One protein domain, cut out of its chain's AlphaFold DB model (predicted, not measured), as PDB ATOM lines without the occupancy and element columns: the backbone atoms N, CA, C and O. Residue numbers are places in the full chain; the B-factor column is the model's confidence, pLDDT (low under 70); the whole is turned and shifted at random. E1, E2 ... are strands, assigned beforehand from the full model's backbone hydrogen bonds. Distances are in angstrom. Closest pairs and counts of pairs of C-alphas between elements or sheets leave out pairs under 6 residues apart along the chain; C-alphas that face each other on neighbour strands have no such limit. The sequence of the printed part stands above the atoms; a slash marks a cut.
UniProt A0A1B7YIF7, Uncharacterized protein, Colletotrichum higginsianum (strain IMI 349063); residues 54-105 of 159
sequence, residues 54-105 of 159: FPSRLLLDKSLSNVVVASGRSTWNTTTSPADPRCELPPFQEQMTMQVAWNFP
ATOM      1  N   PHE A  54      52.413-111.180  99.700       70.56
ATOM      2  CA  PHE A  54      52.644-112.158  98.654       70.56
ATOM      3  C   PHE A  54      51.610-113.290  98.727       70.56
ATOM      4  O   PHE A  54      51.256-113.722  99.826       70.56
ATOM      5  N   PRO A  55      51.143-113.805  97.577       72.69
ATOM      6  CA  PRO A  55      50.275-114.970  97.556       72.69
ATOM      7  C   PRO A  55      51.001-116.196  98.117       72.69
ATOM      8  O   PRO A  55      52.222-116.342  97.995       72.69
ATOM      9  N   SER A  56      50.232-117.116  98.698       61.59
ATOM     10  CA  SER A  56      50.761-118.401  99.137       61.59
ATOM     11  C   SER A  56      51.315-119.173  97.929       61.59
ATOM     12  O   SER A  56      50.653-119.297  96.902       61.59
ATOM     13  N   ARG A  57      52.542-119.704  98.064       69.81
ATOM     14  CA  ARG A  57      53.295-120.443  97.022       69.81
ATOM     15  C   ARG A  57      53.821-119.575  95.869       69.81
ATOM     16  O   ARG A  57      53.525-119.814  94.700       69.81
ATOM     17  N   LEU A  58      54.670-118.606  96.202       75.94
ATOM     18  CA  LEU A  58      55.466-117.885  95.207       75.94
ATOM     19  C   LEU A  58      56.330-118.838  94.370       75.94
ATOM     20  O   LEU A  58      57.020-119.708  94.906       75.94
ATOM     21  N   LEU A  59      56.342-118.621  93.056       83.38
ATOM     22  CA  LEU A  59      57.328-119.230  92.171       83.38
ATOM     23  C   LEU A  59      58.648-118.477  92.327       83.38
ATOM     24  O   LEU A  59      58.741-117.290  92.008       83.38
ATOM     25  N   LEU A  60      59.647-119.181  92.854       87.38
ATOM     26  CA  LEU A  60      60.968-118.635  93.134       87.38
ATOM     27  C   LEU A  60      61.955-119.054  92.052       87.38
ATOM     28  O   LEU A  60      62.179-120.247  91.838       87.38
ATOM     29  N   ASP A  61      62.584-118.070  91.427       88.94
ATOM     30  CA  ASP A  61      63.746-118.263  90.577       88.94
ATOM     31  C   ASP A  61      65.016-118.251  91.437       88.94
ATOM     32  O   ASP A  61      65.302-117.290  92.157       88.94
ATOM     33  N   LYS A  62      65.756-119.362  91.373       89.31
ATOM     34  CA  LYS A  62      67.016-119.611  92.089       89.31
ATOM     35  C   LYS A  62      68.190-119.804  91.123       89.31
ATOM     36  O   LYS A  62      69.193-120.408  91.489       89.31
ATOM     37  N   SER A  63      68.045-119.368  89.871       87.62
ATOM     38  CA  SER A  63      69.082-119.487  88.841       87.62
ATOM     39  C   SER A  63      70.340-118.676  89.170       87.62
ATOM     40  O   SER A  63      71.443-119.059  88.780       87.62
ATOM     41  N   LEU A  64      70.187-117.580  89.915       84.00
ATOM     42  CA  LEU A  64      71.280-116.740  90.387       84.00
ATOM     43  C   LEU A  64      71.798-117.234  91.744       84.00
ATOM     44  O   LEU A  64      71.030-117.544  92.652       84.00
ATOM     45  N   SER A  65      73.121-117.279  91.905       84.00
ATOM     46  CA  SER A  65      73.767-117.807  93.118       84.00
ATOM     47  C   SER A  65      73.686-116.869  94.324       84.00
ATOM     48  O   SER A  65      73.850-117.305  95.462       84.00
ATOM     49  N   ASN A  66      73.461-115.578  94.085       86.75
ATOM     50  CA  ASN A  66      73.503-114.526  95.096       86.75
ATOM     51  C   ASN A  66      72.127-113.947  95.452       86.75
ATOM     52  O   ASN A  66      72.017-113.225  96.442       86.75
ATOM     53  N   VAL A  67      71.090-114.235  94.664       88.69
ATOM     54  CA  VAL A  67      69.755-113.662  94.851       88.69
ATOM     55  C   VAL A  67      68.677-114.666  94.459       88.69
ATOM     56  O   VAL A  67      68.825-115.409  93.492       88.69
ATOM     57  N   VAL A  68      67.583-114.669  95.210       89.44
ATOM     58  CA  VAL A  68      66.356-115.394  94.883       89.44
ATOM     59  C   VAL A  68      65.297-114.373  94.528       89.44
ATOM     60  O   VAL A  68      65.086-113.390  95.247       89.44
ATOM     61  N   VAL A  69      64.623-114.618  93.416       90.38
ATOM     62  CA  VAL A  69      63.696-113.667  92.819       90.38
ATOM     63  C   VAL A  69      62.313-114.293  92.717       90.38
ATOM     64  O   VAL A  69      62.173-115.449  92.332       90.38
ATOM     65  N   ALA A  70      61.282-113.522  93.039       89.88
ATOM     66  CA  ALA A  70      59.899-113.856  92.742       89.88
ATOM     67  C   ALA A  70      59.433-113.017  91.550       89.88
ATOM     68  O   ALA A  70      59.579-111.794  91.545       89.88
ATOM     69  N   SER A  71      58.868-113.675  90.542       87.44
ATOM     70  CA  SER A  71      58.240-113.000  89.406       87.44
ATOM     71  C   SER A  71      56.732-113.155  89.491       87.44
ATOM     72  O   SER A  71      56.218-114.225  89.816       87.44
ATOM     73  N   GLY A  72      56.017-112.086  89.181       85.31
ATOM     74  CA  GLY A  72      54.567-112.057  89.218       85.31
ATOM     75  C   GLY A  72      54.006-111.003  88.284       85.31
ATOM     76  O   GLY A  72      54.709-110.417  87.458       85.31
ATOM     77  N   ARG A  73      52.704-110.772  88.413       86.12
ATOM     78  CA  ARG A  73      52.002-109.747  87.655       86.12
ATOM     79  C   ARG A  73      51.199-108.888  88.618       86.12
ATOM     80  O   ARG A  73      50.352-109.418  89.335       86.12
ATOM     81  N   SER A  74      51.482-107.594  88.653       81.69
ATOM     82  CA  SER A  74      50.657-106.630  89.371       81.69
ATOM     83  C   SER A  74      49.494-106.215  88.474       81.69
ATOM     84  O   SER A  74      49.629-106.118  87.254       81.69
ATOM     85  N   THR A  75      48.322-106.029  89.075       83.44
ATOM     86  CA  THR A  75      47.150-105.477  88.390       83.44
ATOM     87  C   THR A  75      46.872-104.112  88.989       83.44
ATOM     88  O   THR A  75      46.675-104.001  90.198       83.44
ATOM     89  N   TRP A  76      46.883-103.087  88.146       82.62
ATOM     90  CA  TRP A  76      46.654-101.707  88.539       82.62
ATOM     91  C   TRP A  76      45.241-101.308  88.139       82.62
ATOM     92  O   TRP A  76      44.912-101.286  86.954       82.62
ATOM     93  N   ASN A  77      44.419-100.990  89.138       80.12
ATOM     94  CA  ASN A  77      43.050-100.525  88.952       80.12
ATOM     95  C   ASN A  77      42.930 -99.101  89.491       80.12
ATOM     96  O   ASN A  77      43.462 -98.793  90.559       80.12
ATOM     97  N   THR A  78      42.193 -98.242  88.790       77.81
ATOM     98  CA  THR A  78      41.809 -96.942  89.336       77.81
ATOM     99  C   THR A  78      40.652 -97.110  90.311       77.81
ATOM    100  O   THR A  78      39.624 -97.715  90.010       77.81
ATOM    101  N   THR A  79      40.806 -96.562  91.513       69.31
ATOM    102  CA  THR A  79      39.680 -96.365  92.426       69.31
ATOM    103  C   THR A  79      38.902 -95.137  91.986       69.31
ATOM    104  O   THR A  79      39.480 -94.056  91.861       69.31
ATOM    105  N   THR A  80      37.593 -95.281  91.789       65.56
ATOM    106  CA  THR A  80      36.697 -94.152  91.529       65.56
ATOM    107  C   THR A  80      36.667 -93.266  92.776       65.56
ATOM    108  O   THR A  80      36.004 -93.576  93.763       65.56
ATOM    109  N   SER A  81      37.458 -92.193  92.775       60.44
ATOM    110  CA  SER A  81      37.460 -91.216  93.861       60.44
ATOM    111  C   SER A  81      36.287 -90.250  93.675       60.44
ATOM    112  O   SER A  81      36.050 -89.811  92.547       60.44
ATOM    113  N   PRO A  82      35.597 -89.828  94.751       61.38
ATOM    114  CA  PRO A  82      34.586 -88.771  94.679       61.38
ATOM    115  C   PRO A  82      35.110 -87.462  94.063       61.38
ATOM    116  O   PRO A  82      34.322 -86.664  93.562       61.38
ATOM    117  N   ALA A  83      36.428 -87.235  94.110       65.88
ATOM    118  CA  ALA A  83      37.080 -86.042  93.576       65.88
ATOM    119  C   ALA A  83      37.304 -86.078  92.052       65.88
ATOM    120  O   ALA A  83      37.432 -85.018  91.444       65.88
ATOM    121  N   ASP A  84      37.331 -87.262  91.430       64.94
ATOM    122  CA  ASP A  84      37.429 -87.402  89.974       64.94
ATOM    123  C   ASP A  84      36.612 -88.608  89.472       64.94
ATOM    124  O   ASP A  84      37.147 -89.700  89.255       64.94
ATOM    125  N   PRO A  85      35.295 -88.420  89.266       64.19
ATOM    126  CA  PRO A  85      34.409 -89.471  88.778       64.19
ATOM    127  C   PRO A  85      34.661 -89.865  87.313       64.19
ATOM    128  O   PRO A  85      33.986 -90.760  86.817       64.19
ATOM    129  N   ARG A  86      35.598 -89.207  86.610       67.69
ATOM    130  CA  ARG A  86      35.911 -89.443  85.189       67.69
ATOM    131  C   ARG A  86      37.287 -90.071  84.965       67.69
ATOM    132  O   ARG A  86      37.728 -90.157  83.821       67.69
ATOM    133  N   CYS A  87      37.968 -90.514  86.022       68.31
ATOM    134  CA  CYS A  87      39.250 -91.202  85.901       68.31
ATOM    135  C   CYS A  87      39.053 -92.647  85.386       68.31
ATOM    136  O   CYS A  87      39.204 -93.629  86.114       68.31
ATOM    137  N   GLU A  88      38.680 -92.768  84.111       70.88
ATOM    138  CA  GLU A  88      38.450 -94.019  83.378       70.88
ATOM    139  C   GLU A  88      39.747 -94.523  82.722       70.88
ATOM    140  O   GLU A  88      39.808 -94.773  81.517       70.88
ATOM    141  N   LEU A  89      40.829 -94.639  83.494       78.06
ATOM    142  CA  LEU A  89      42.010 -95.337  82.986       78.06
ATOM    143  C   LEU A  89      41.709 -96.842  82.962       78.06
ATOM    144  O   LEU A  89      41.257 -97.385  83.975       78.06
ATOM    145  N   PRO A  90      41.939 -97.531  81.831       80.62
ATOM    146  CA  PRO A  90      41.732 -98.965  81.769       80.62
ATOM    147  C   PRO A  90      42.692 -99.662  82.739       80.62
ATOM    148  O   PRO A  90      43.845 -99.234  82.877       80.62
ATOM    149  N   PRO A  91      42.250-100.747  83.395       83.00
ATOM    150  CA  PRO A  91      43.140-101.526  84.227       83.00
ATOM    151  C   PRO A  91      44.248-102.104  83.355       83.00
ATOM    152  O   PRO A  91      44.000-102.594  82.249       83.00
ATOM    153  N   PHE A  92      45.476-102.058  83.852       88.38
ATOM    154  CA  PHE A  92      46.606-102.652  83.156       88.38
ATOM    155  C   PHE A  92      47.353-103.605  84.072       88.38
ATOM    156  O   PHE A  92      47.306-103.520  85.302       88.38
ATOM    157  N   GLN A  93      48.021-104.556  83.436       91.00
ATOM    158  CA  GLN A  93      48.849-105.522  84.118       91.00
ATOM    159  C   GLN A  93      50.307-105.246  83.803       91.00
ATOM    160  O   GLN A  93      50.668-105.061  82.641       91.00
ATOM    161  N   GLU A  94      51.138-105.266  84.831       88.81
ATOM    162  CA  GLU A  94      52.571-105.072  84.697       88.81
ATOM    163  C   GLU A  94      53.300-106.295  85.236       88.81
ATOM    164  O   GLU A  94      52.939-106.868  86.268       88.81
ATOM    165  N   GLN A  95      54.311-106.745  84.497       89.00
ATOM    166  CA  GLN A  95      55.168-107.813  84.974       89.00
ATOM    167  C   GLN A  95      56.128-107.241  86.007       89.00
ATOM    168  O   GLN A  95      56.864-106.300  85.723       89.00
ATOM    169  N   MET A  96      56.120-107.827  87.199       84.62
ATOM    170  CA  MET A  96      56.938-107.364  88.305       84.62
ATOM    171  C   MET A  96      57.849-108.478  88.793       84.62
ATOM    172  O   MET A  96      57.446-109.635  88.919       84.62
ATOM    173  N   THR A  97      59.077-108.087  89.100       87.44
ATOM    174  CA  THR A  97      60.133-108.972  89.564       87.44
ATOM    175  C   THR A  97      60.671-108.401  90.868       87.44
ATOM    176  O   THR A  97      61.148-107.269  90.897       87.44
ATOM    177  N   MET A  98      60.567-109.162  91.954       84.31
ATOM    178  CA  MET A  98      60.980-108.739  93.291       84.31
ATOM    179  C   MET A  98      62.076-109.656  93.823       84.31
ATOM    180  O   MET A  98      61.981-110.878  93.725       84.31
ATOM    181  N   GLN A  99      63.112-109.074  94.419       86.12
ATOM    182  CA  GLN A  99      64.122-109.835  95.151       86.12
ATOM    183  C   GLN A  99      63.545-110.215  96.512       86.12
ATOM    184  O   GLN A  99      63.126-109.342  97.268       86.12
ATOM    185  N   VAL A 100      63.496-111.513  96.808       83.94
ATOM    186  CA  VAL A 100      62.906-112.028  98.056       83.94
ATOM    187  C   VAL A 100      63.948-112.588  99.015       83.94
ATOM    188  O   VAL A 100      63.688-112.687 100.210       83.94
ATOM    189  N   ALA A 101      65.133-112.940  98.515       81.44
ATOM    190  CA  ALA A 101      66.277-113.280  99.347       81.44
ATOM    191  C   ALA A 101      67.583-112.949  98.627       81.44
ATOM    192  O   ALA A 101      67.644-112.911  97.400       81.44
ATOM    193  N   TRP A 102      68.640-112.752  99.402       87.06
ATOM    194  CA  TRP A 102      69.986-112.476  98.919       87.06
ATOM    195  C   TRP A 102      71.019-113.009  99.906       87.06
ATOM    196  O   TRP A 102      70.711-113.241 101.075       87.06
ATOM    197  N   ASN A 103      72.244-113.227  99.436       80.19
ATOM    198  CA  ASN A 103      73.339-113.749 100.257       80.19
ATOM    199  C   ASN A 103      74.179-112.653 100.938       80.19
ATOM    200  O   ASN A 103      75.220-112.959 101.521       80.19
ATOM    201  N   PHE A 104      73.748-111.391 100.866       79.62
ATOM    202  CA  PHE A 104      74.440-110.286 101.517       79.62
ATOM    203  C   PHE A 104      73.991-110.134 102.975       79.62
ATOM    204  O   PHE A 104      72.791-110.205 103.262       79.62
ATOM    205  N   PRO A 105      74.932-109.893 103.908       73.38
ATOM    206  CA  PRO A 105      74.586-109.556 105.279       73.38
ATOM    207  C   PRO A 105      73.687-108.317 105.310       73.38
ATOM    208  O   PRO A 105      74.035-107.277 104.755       73.38
TER     209      PRO A 105
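Overview. This is residues 54 to 105 of the 159 residues of an uncharacterized protein of Colletotrichum higginsianum (strain IMI 349063) (UniProt A0A1B7YIF7). One long hairpin of two strands, E1 and E2, makes a rod; the loop joining them lengthens it at one end, where residues 81 to 86 stick out. At the other end, the stretch before E1 folds back beside it, residues 60 to 61 pairing antiparallel with 69 to 70 of E1. The printed part has 52 residues, no named helix and two strands, E1 then E2, in one antiparallel sheet. The class is all strand, with 21 residues in named elements, under half. The whole is extended, radius of gyration of the C-alphas 16.7 A, spanning 48 by 21 by 18 A.

Arrangement. E1, residues 67 to 76, and E2, residues 92 to 102, are antiparallel neighbours at 157 degrees. C-alphas 67 and 102 face each other at 4.2 A. N 70 and O 98 are within hydrogen-bond range at 2.8 A.

Along the chain. E1 begins at C-alpha 67 (69.755, -113.662, 94.851) and measures 26.8 A. E2 measures 29.9 A, ending at C-alpha 102 (69.986, -112.476, 98.919).

Size, cuts and confidence. The C-alphas farthest apart, Ser 65 and Pro 82, are 48.8 A apart. The printed part has no cut. The E1 to E2 link is long, 15 residues. pLDDT is under 70 at residues 56 to 57 and 79 to 87.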